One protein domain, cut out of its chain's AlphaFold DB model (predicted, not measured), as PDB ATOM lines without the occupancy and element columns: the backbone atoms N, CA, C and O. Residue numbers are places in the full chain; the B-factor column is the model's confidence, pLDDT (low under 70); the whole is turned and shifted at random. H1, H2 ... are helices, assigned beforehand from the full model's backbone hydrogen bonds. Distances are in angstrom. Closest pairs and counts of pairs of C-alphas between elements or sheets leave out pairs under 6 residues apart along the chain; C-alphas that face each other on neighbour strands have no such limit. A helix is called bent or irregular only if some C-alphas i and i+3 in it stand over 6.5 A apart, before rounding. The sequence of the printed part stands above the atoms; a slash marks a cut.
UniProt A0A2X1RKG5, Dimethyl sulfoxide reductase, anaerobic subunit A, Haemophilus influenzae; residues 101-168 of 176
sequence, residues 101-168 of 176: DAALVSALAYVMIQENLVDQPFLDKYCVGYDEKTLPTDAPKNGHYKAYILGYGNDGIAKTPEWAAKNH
ATOM      1  N   ASP A 101     201.548 295.329 307.165       91.44
ATOM      2  CA  ASP A 101     201.647 293.939 306.707       91.44
ATOM      3  C   ASP A 101     201.911 292.969 307.867       91.44
ATOM      4  O   ASP A 101     201.252 291.939 307.994       91.44
ATOM      5  N   ALA A 102     202.818 293.337 308.780       91.12
ATOM      6  CA  ALA A 102     203.146 292.524 309.948       91.12
ATOM      7  C   ALA A 102     201.946 292.335 310.892       91.12
ATOM      8  O   ALA A 102     201.804 291.269 311.492       91.12
ATOM      9  N   ALA A 103     201.067 293.337 311.012       92.12
ATOM     10  CA  ALA A 103     199.857 293.219 311.819       92.12
ATOM     11  C   ALA A 103     198.854 292.259 311.166       92.12
ATOM     12  O   ALA A 103     198.317 291.390 311.853       92.12
ATOM     13  N   LEU A 104     198.665 292.360 309.845       92.94
ATOM     14  CA  LEU A 104     197.805 291.448 309.091       92.94
ATOM     15  C   LEU A 104     198.311 289.999 309.173       92.94
ATOM     16  O   LEU A 104     197.558 289.106 309.555       92.94
ATOM     17  N   VAL A 105     199.594 289.763 308.880       94.56
ATOM     18  CA  VAL A 105     200.200 288.422 308.938       94.56
ATOM     19  C   VAL A 105     200.130 287.839 310.352       94.56
ATOM     20  O   VAL A 105     199.834 286.656 310.509       94.56
ATOM     21  N   SER A 106     200.325 288.660 311.389       95.25
ATOM     22  CA  SER A 106     200.200 288.202 312.780       95.25
ATOM     23  C   SER A 106     198.772 287.760 313.121       95.25
ATOM     24  O   SER A 106     198.602 286.768 313.827       95.25
ATOM     25  N   ALA A 107     197.749 288.443 312.594       95.50
ATOM     26  CA  ALA A 107     196.357 288.026 312.771       95.50
ATOM     27  C   ALA A 107     195.988 286.770 311.987       95.50
ATOM     28  O   ALA A 107     195.303 285.903 312.529       95.50
ATOM     29  N   LEU A 108     196.486 286.618 310.758       95.69
ATOM     30  CA  LEU A 108     196.335 285.367 310.012       95.69
ATOM     31  C   LEU A 108     196.956 284.199 310.787       95.69
ATOM     32  O   LEU A 108     196.312 283.168 310.976       95.69
ATOM     33  N   ALA A 109     198.167 284.387 311.317       96.75
ATOM     34  CA  ALA A 109     198.824 283.389 312.153       96.75
ATOM     35  C   ALA A 109     198.022 283.080 313.427       96.75
ATOM     36  O   ALA A 109     197.907 281.915 313.801       96.75
ATOM     37  N   TYR A 110     197.437 284.090 314.079       97.69
ATOM     38  CA  TYR A 110     196.582 283.890 315.251       97.69
ATOM     39  C   TYR A 110     195.407 282.961 314.943       97.69
ATOM     40  O   TYR A 110     195.206 281.985 315.665       97.69
ATOM     41  N   VAL A 111     194.678 283.222 313.854       97.81
ATOM     42  CA  VAL A 111     193.546 282.387 313.422       97.81
ATOM     43  C   VAL A 111     194.018 280.974 313.089       97.81
ATOM     44  O   VAL A 111     193.471 280.011 313.619       97.81
ATOM     45  N   MET A 112     195.093 280.828 312.305       97.38
ATOM     46  CA  MET A 112     195.639 279.511 311.958       97.38
ATOM     47  C   MET A 112     196.034 278.689 313.191       97.38
ATOM     48  O   MET A 112     195.826 277.476 313.218       97.38
ATOM     49  N   ILE A 113     196.602 279.331 314.214       97.25
ATOM     50  CA  ILE A 113     196.994 278.666 315.458       97.25
ATOM     51  C   ILE A 113     195.761 278.285 316.288       97.25
ATOM     52  O   ILE A 113     195.708 277.165 316.797       97.25
ATOM     53  N   GLN A 114     194.792 279.192 316.443       97.12
ATOM     54  CA  GLN A 114     193.587 278.958 317.249       97.12
ATOM     55  C   GLN A 114     192.668 277.900 316.638       97.12
ATOM     56  O   GLN A 114     192.126 277.062 317.356       97.12
ATOM     57  N   GLU A 115     192.530 277.901 315.315       97.50
ATOM     58  CA  GLU A 115     191.694 276.952 314.575       97.50
ATOM     59  C   GLU A 115     192.434 275.657 314.209       97.50
ATOM     60  O   GLU A 115     191.880 274.791 313.536       97.50
ATOM     61  N   ASN A 116     193.678 275.491 314.675       95.88
ATOM     62  CA  ASN A 116     194.499 274.302 314.443       95.88
ATOM     63  C   ASN A 116     194.694 273.975 312.943       95.88
ATOM     64  O   ASN A 116     194.641 272.817 312.529       95.88
ATOM     65  N   LEU A 117     194.936 275.008 312.132       96.94
ATOM     66  CA  LEU A 117     195.188 274.921 310.685       96.94
ATOM     67  C   LEU A 117     196.683 274.802 310.338       96.94
ATOM     68  O   LEU A 117     197.051 274.726 309.167       96.94
ATOM     69  N   VAL A 118     197.554 274.829 311.346       96.31
ATOM     70  CA  VAL A 118     199.007 274.712 311.184       96.31
ATOM     71  C   VAL A 118     199.438 273.258 310.967       96.31
ATOM     72  O   VAL A 118     198.933 272.342 311.615       96.31
ATOM     73  N   ASP A 119     200.434 273.040 310.108       96.94
ATOM     74  CA  ASP A 119     201.080 271.731 309.953       96.94
ATOM     75  C   ASP A 119     202.095 271.515 311.086       96.94
ATOM     76  O   ASP A 119     203.278 271.840 310.974       96.94
ATOM     77  N   GLN A 120     201.615 271.010 312.224       95.69
ATOM     78  CA  GLN A 120     202.463 270.800 313.398       95.69
ATOM     79  C   GLN A 120     203.631 269.821 313.140       95.69
ATOM     80  O   GLN A 120     204.741 270.148 313.553       95.69
ATOM     81  N   PRO A 121     203.461 268.668 312.453       96.94
ATOM     82  CA  PRO A 121     204.590 267.800 312.102       96.94
ATOM     83  C   PRO A 121     205.685 268.491 311.284       96.94
ATOM     84  O   PRO A 121     206.869 268.233 311.510       96.94
ATOM     85  N   PHE A 122     205.312 269.363 310.342       96.00
ATOM     86  CA  PHE A 122     206.280 270.162 309.595       96.00
ATOM     87  C   PHE A 122     207.035 271.123 310.520       96.00
ATOM     88  O   PHE A 122     208.266 271.156 310.499       96.00
ATOM     89  N   LEU A 123     206.307 271.854 311.368       95.94
ATOM     90  CA  LEU A 123     206.882 272.831 312.296       95.94
ATOM     91  C   LEU A 123     207.829 272.175 313.312       95.94
ATOM     92  O   LEU A 123     208.934 272.669 313.508       95.94
ATOM     93  N   ASP A 124     207.447 271.030 313.885       95.50
ATOM     94  CA  ASP A 124     208.266 270.274 314.845       95.50
ATOM     95  C   ASP A 124     209.591 269.790 314.225       95.50
ATOM     96  O   ASP A 124     210.586 269.619 314.931       95.50
ATOM     97  N   LYS A 125     209.609 269.537 312.909       95.00
ATOM     98  CA  LYS A 125     210.762 268.959 312.205       95.00
ATOM     99  C   LYS A 125     211.675 269.998 311.557       95.00
ATOM    100  O   LYS A 125     212.881 269.768 311.482       95.00
ATOM    101  N   TYR A 126     211.108 271.083 311.036       92.56
ATOM    102  CA  TYR A 126     211.814 272.013 310.152       92.56
ATOM    103  C   TYR A 126     211.893 273.445 310.685       92.56
ATOM    104  O   TYR A 126     212.544 274.277 310.055       92.56
ATOM    105  N   CYS A 127     211.274 273.752 311.828       92.69
ATOM    106  CA  CYS A 127     211.296 275.094 312.404       92.69
ATOM    107  C   CYS A 127     211.953 275.114 313.786       92.69
ATOM    108  O   CYS A 127     211.852 274.174 314.568       92.69
ATOM    109  N   VAL A 128     212.607 276.234 314.093       92.75
ATOM    110  CA  VAL A 128     213.196 276.521 315.405       92.75
ATOM    111  C   VAL A 128     212.429 277.683 316.029       92.75
ATOM    112  O   VAL A 128     212.175 278.689 315.370       92.75
ATOM    113  N   GLY A 129     212.054 277.550 317.299       94.06
ATOM    114  CA  GLY A 129     211.394 278.599 318.077       94.06
ATOM    115  C   GLY A 129     209.931 278.862 317.714       94.06
ATOM    116  O   GLY A 129     209.422 279.940 318.021       94.06
ATOM    117  N   TYR A 130     209.233 277.914 317.080       95.88
ATOM    118  CA  TYR A 130     207.794 278.044 316.837       95.88
ATOM    119  C   TYR A 130     206.996 277.938 318.150       95.88
ATOM    120  O   TYR A 130     206.181 278.807 318.474       95.88
ATOM    121  N   ASP A 131     207.274 276.901 318.935       95.88
ATOM    122  CA  ASP A 131     206.676 276.601 320.236       95.88
ATOM    123  C   ASP A 131     207.745 276.165 321.252       95.88
ATOM    124  O   ASP A 131     208.928 276.113 320.923       95.88
ATOM    125  N   GLU A 132     207.350 275.831 322.485       94.44
ATOM    126  CA  GLU A 132     208.314 275.406 323.514       94.44
ATOM    127  C   GLU A 132     209.096 274.132 323.166       94.44
ATOM    128  O   GLU A 132     210.169 273.913 323.717       94.44
ATOM    129  N   LYS A 133     208.598 273.272 322.266       94.69
ATOM    130  CA  LYS A 133     209.329 272.055 321.874       94.69
ATOM    131  C   LYS A 133     210.494 272.373 320.947       94.69
ATOM    132  O   LYS A 133     211.508 271.683 320.966       94.69
ATOM    133  N   THR A 134     210.301 273.380 320.106       95.19
ATOM    134  CA  THR A 134     211.254 273.809 319.079       95.19
ATOM    135  C   THR A 134     212.121 274.975 319.550       95.19
ATOM    136  O   THR A 134     213.013 275.410 318.820       95.19
ATOM    137  N   LEU A 135     211.880 275.502 320.753       94.44
ATOM    138  CA  LEU A 135     212.623 276.613 321.330       94.44
ATOM    139  C   LEU A 135     214.015 276.160 321.834       94.44
ATOM    140  O   LEU A 135     214.110 275.149 322.532       94.44
ATOM    141  N   PRO A 136     215.105 276.892 321.516       93.50
ATOM    142  CA  PRO A 136     216.431 276.622 322.072       93.50
ATOM    143  C   PRO A 136     216.449 276.659 323.605       93.50
ATOM    144  O   PRO A 136     215.754 277.459 324.227       93.50
ATOM    145  N   THR A 137     217.270 275.814 324.234       91.75
ATOM    146  CA  THR A 137     217.263 275.636 325.701       91.75
ATOM    147  C   THR A 137     217.761 276.848 326.488       91.75
ATOM    148  O   THR A 137     217.536 276.928 327.692       91.75
ATOM    149  N   ASP A 138     218.481 277.760 325.839       93.94
ATOM    150  CA  ASP A 138     218.979 279.016 326.402       93.94
ATOM    151  C   ASP A 138     217.999 280.189 326.228       93.94
ATOM    152  O   ASP A 138     218.208 281.258 326.808       93.94
ATOM    153  N   ALA A 139     216.920 280.001 325.466       92.31
ATOM    154  CA  ALA A 139     215.908 281.025 325.264       92.31
ATOM    155  C   ALA A 139     214.954 281.130 326.474       92.31
ATOM    156  O   ALA A 139     214.693 280.145 327.173       92.31
ATOM    157  N   PRO A 140     214.401 282.327 326.748       92.56
ATOM    158  CA  PRO A 140     213.454 282.510 327.839       92.56
ATOM    159  C   PRO A 140     212.158 281.736 327.581       92.56
ATOM    160  O   PRO A 140     211.687 281.650 326.447       92.56
ATOM    161  N   LYS A 141     211.534 281.243 328.658       91.75
ATOM    162  CA  LYS A 141     210.193 280.643 328.608       91.75
ATOM    163  C   LYS A 141     209.206 281.596 327.926       91.75
ATOM    164  O   LYS A 141     209.249 282.797 328.186       91.75
ATOM    165  N   ASN A 142     208.314 281.063 327.089       93.31
ATOM    166  CA  ASN A 142     207.414 281.827 326.217       93.31
ATOM    167  C   ASN A 142     208.133 282.758 325.212       93.31
ATOM    168  O   ASN A 142     207.508 283.651 324.641       93.31
ATOM    169  N   GLY A 143     209.430 282.559 324.962       92.50
ATOM    170  CA  GLY A 143     210.200 283.306 323.960       92.50
ATOM    171  C   GLY A 143     209.925 282.884 322.512       92.50
ATOM    172  O   GLY A 143     210.498 283.454 321.588       92.50
ATOM    173  N   HIS A 144     209.068 281.884 322.304       94.62
ATOM    174  CA  HIS A 144     208.743 281.321 320.997       94.62
ATOM    175  C   HIS A 144     207.650 282.115 320.255       94.62
ATOM    176  O   HIS A 144     206.814 282.802 320.850       94.62
ATOM    177  N   TYR A 145     207.599 281.958 318.930       94.94
ATOM    178  CA  TYR A 145     206.684 282.681 318.040       94.94
ATOM    179  C   TYR A 145     205.206 282.502 318.421       94.94
ATOM    180  O   TYR A 145     204.455 283.473 318.512       94.94
ATOM    181  N   LYS A 146     204.782 281.271 318.727       96.38
ATOM    182  CA  LYS A 146     203.400 280.974 319.132       96.38
ATOM    183  C   LYS A 146     202.972 281.734 320.397       96.38
ATOM    184  O   LYS A 146     201.821 282.145 320.483       96.38
ATOM    185  N   ALA A 147     203.869 281.969 321.358       96.44
ATOM    186  CA  ALA A 147     203.552 282.737 322.560       96.44
ATOM    187  C   ALA A 147     203.388 284.222 322.236       96.44
ATOM    188  O   ALA A 147     202.443 284.839 322.722       96.44
ATOM    189  N   TYR A 148     204.244 284.781 321.377       96.06
ATOM    190  CA  TYR A 148     204.084 286.151 320.883       96.06
ATOM    191  C   TYR A 148     202.733 286.352 320.179       96.06
ATOM    192  O   TYR A 148     202.005 287.290 320.500       96.06
ATOM    193  N   ILE A 149     202.352 285.445 319.274       97.44
ATOM    194  CA  ILE A 149     201.083 285.554 318.538       97.44
ATOM    195  C   ILE A 149     199.870 285.446 319.470       97.44
ATOM    196  O   ILE A 149     198.920 286.221 319.353       97.44
ATOM    197  N   LEU A 150     199.901 284.515 320.423       97.06
ATOM    198  CA  LEU A 150     198.789 284.287 321.348       97.06
ATOM    199  C   LEU A 150     198.741 285.279 322.523       97.06
ATOM    200  O   LEU A 150     197.781 285.249 323.289       97.06
ATOM    201  N   GLY A 151     199.730 286.169 322.657       95.81
ATOM    202  CA  GLY A 151     199.802 287.150 323.745       95.81
ATOM    203  C   GLY A 151     200.350 286.602 325.066       95.81
ATOM    204  O   GLY A 151     200.165 287.220 326.109       95.81
ATOM    205  N   TYR A 152     201.023 285.452 325.037       95.12
ATOM    206  CA  TYR A 152     201.730 284.869 326.186       95.12
ATOM    207  C   TYR A 152     203.207 285.282 326.263       95.12
ATOM    208  O   TYR A 152     203.898 284.905 327.212       95.12
ATOM    209  N   GLY A 153     203.693 286.009 325.252       90.19
ATOM    210  CA  GLY A 153     205.033 286.588 325.213       90.19
ATOM    211  C   GLY A 153     205.145 287.899 325.999       90.19
ATOM    212  O   GLY A 153     204.231 288.312 326.711       90.19
ATOM    213  N   ASN A 154     206.279 288.580 325.837       87.38
ATOM    214  CA  ASN A 154     206.650 289.749 326.646       87.38
ATOM    215  C   ASN A 154     205.710 290.955 326.515       87.38
ATOM    216  O   ASN A 154     205.640 291.767 327.434       87.38
ATOM    217  N   ASP A 155     205.025 291.107 325.381       89.81
ATOM    218  CA  ASP A 155     204.131 292.242 325.154       89.81
ATOM    219  C   ASP A 155     202.718 292.031 325.715       89.81
ATOM    220  O   ASP A 155     201.962 292.995 325.809       89.81
ATOM    221  N   GLY A 156     202.360 290.800 326.102       93.69
ATOM    222  CA  GLY A 156     201.054 290.458 326.669       93.69
ATOM    223  C   GLY A 156     199.861 290.697 325.734       93.69
ATOM    224  O   GLY A 156     198.728 290.771 326.209       93.69
ATOM    225  N   ILE A 157     200.084 290.872 324.425       95.06
ATOM    226  CA  ILE A 157     199.034 291.269 323.474       95.06
ATOM    227  C   ILE A 157     198.790 290.153 322.467       95.06
ATOM    228  O   ILE A 157     199.621 289.900 321.596       95.06
ATOM    229  N   ALA A 158     197.603 289.548 322.525       96.50
ATOM    230  CA  ALA A 158     197.148 288.611 321.505       96.50
ATOM    231  C   ALA A 158     196.950 289.323 320.160       96.50
ATOM    232  O   ALA A 158     196.311 290.376 320.085       96.50
ATOM    233  N   LYS A 159     197.476 288.735 319.085       96.88
ATOM    234  CA  LYS A 159     197.420 289.295 317.729       96.88
ATOM    235  C   LYS A 159     196.108 288.949 317.036       96.88
ATOM    236  O   LYS A 159     196.110 288.374 315.961       96.88
ATOM    237  N   THR A 160     194.976 289.247 317.666       96.38
ATOM    238  CA  THR A 160     193.658 288.892 317.118       96.38
ATOM    239  C   THR A 160     193.338 289.682 315.838       96.38
ATOM    240  O   THR A 160     193.931 290.747 315.613       96.38
ATOM    241  N   PRO A 161     192.379 289.230 315.007       93.81
ATOM    242  CA  PRO A 161     191.890 290.013 313.872       93.81
ATOM    243  C   PRO A 161     191.421 291.422 314.258       93.81
ATOM    244  O   PRO A 161     191.700 292.377 313.545       93.81
ATOM    245  N   GLU A 162     190.785 291.599 315.418       92.88
ATOM    246  CA  GLU A 162     190.330 292.911 315.899       92.88
ATOM    247  C   GLU A 162     191.501 293.802 316.325       92.88
ATOM    248  O   GLU A 162     191.467 295.020 316.128       92.88
ATOM    249  N   TRP A 163     192.545 293.214 316.919       92.94
ATOM    250  CA  TRP A 163     193.793 293.925 317.196       92.94
ATOM    251  C   TRP A 163     194.432 294.392 315.891       92.94
ATOM    252  O   TRP A 163     194.806 295.559 315.777       92.94
ATOM    253  N   ALA A 164     194.519 293.513 314.896       89.19
ATOM    254  CA  ALA A 164     195.075 293.860 313.603       89.19
ATOM    255  C   ALA A 164     194.233 294.959 312.944       89.19
ATOM    256  O   ALA A 164     194.794 295.997 312.601       89.19
ATOM    257  N   ALA A 165     192.904 294.827 312.896       86.69
ATOM    258  CA  ALA A 165     191.997 295.805 312.292       86.69
ATOM    259  C   ALA A 165     192.170 297.215 312.872       86.69
ATOM    260  O   ALA A 165     192.171 298.194 312.131       86.69
ATOM    261  N   LYS A 166     192.406 297.339 314.185       84.00
ATOM    262  CA  LYS A 166     192.719 298.631 314.827       84.00
ATOM    263  C   LYS A 166     194.054 299.222 314.367       84.00
ATOM    264  O   LYS A 166     194.194 300.441 314.314       84.00
ATOM    265  N   ASN A 167     195.027 298.375 314.045       75.12
ATOM    266  CA  ASN A 167     196.366 298.779 313.622       75.12
ATOM    267  C   ASN A 167     196.497 298.967 312.095       75.12
ATOM    268  O   ASN A 167     197.283 299.814 311.672       75.12
ATOM    269  N   HIS A 168     195.723 298.245 311.272       65.31
ATOM    270  CA  HIS A 168     195.760 298.317 309.799       65.31
ATOM    271  C   HIS A 168     194.540 298.979 309.143       65.31
ATOM    272  O   HIS A 168     194.604 299.308 307.962       65.31
TER     273      HIS A 168
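This is residues 101 to 168 of the 176 residues of the protein "Dimethyl sulfoxide reductase, anaerobic subunit A" of Haemophilus influenzae (UniProt A0A2X1RKG5). The last helix, H4, packs side by side on the longest helix, H1, running back along it, and the short helix H3 packs crosswise on H1 with its second half. H2 lies away from these three, and the long loop of residues 127 to 144 leads from it to H3; this loop and H4 lie toward opposite ends of the longest axis. The printed part has 68 residues with four named helices, in the order H1, H2, H3, H4 along the chain, and no named strand; the class is all helix, and 35 of the residues are in named helices. The whole is compact, with a radius of gyration of the C-alphas of 12.2 A and spans of 35 by 25 by 18 A.

The printed part begins with H1, residues 101 to 114, which runs 20.0 A from C-alpha 101 at (201.647, 293.939, 306.707) to C-alpha 114 at (193.587, 278.958, 317.249). After a tight link of 5 residues comes H2, residues 120 to 126, 10.0 A long. A long link of 18 residues, 127 to 144, leads to H3, residues 145 to 150, 8.7 A long, which begins with C-alpha 145 at (206.684, 282.681, 318.040). A short link of 10 residues follows, and then H4, residues 161 to 168, 10.0 A long, ends with C-alpha 168 at (195.760, 298.317, 309.799).

H1 touches H3 and H4. H1 and H4 touch with 15 pairs of C-alphas within 8 A; the closest C-alphas are those of Ala 107 and Pro 161, 5.0 A apart. H1 and H4 run opposite ways at a shallow tilt of 3 degrees, with their centres 10.2 A apart. H1 and H3 touch with 6 pairs of C-alphas within 8 A, and their closest C-alphas are those of Tyr 110 and Ile 149, 5.8 A apart. The lines of H1 and H3 are about perpendicular, at 81 degrees. H2 touches no helix: it is apart from H1, H3 and H4. H3 and H4 are apart too. In H1, H2, H3 and H4 every O i to N i+4 pair is within hydrogen-bond range, and no helix is bent or irregular.

The two C-alphas farthest apart are those of Thr 137, in the long link, and Lys 166, in H4, at 35.3 A. The C-alphas of Asp 101 and His 168, the first and last printed, are 8.0 A apart. The printed part has no cut, and the one long link is that from H2 to H3. The mean pLDDT of the printed part is 93.6; His 168 is the one printed residue under 70, and H4 has a mean of 85.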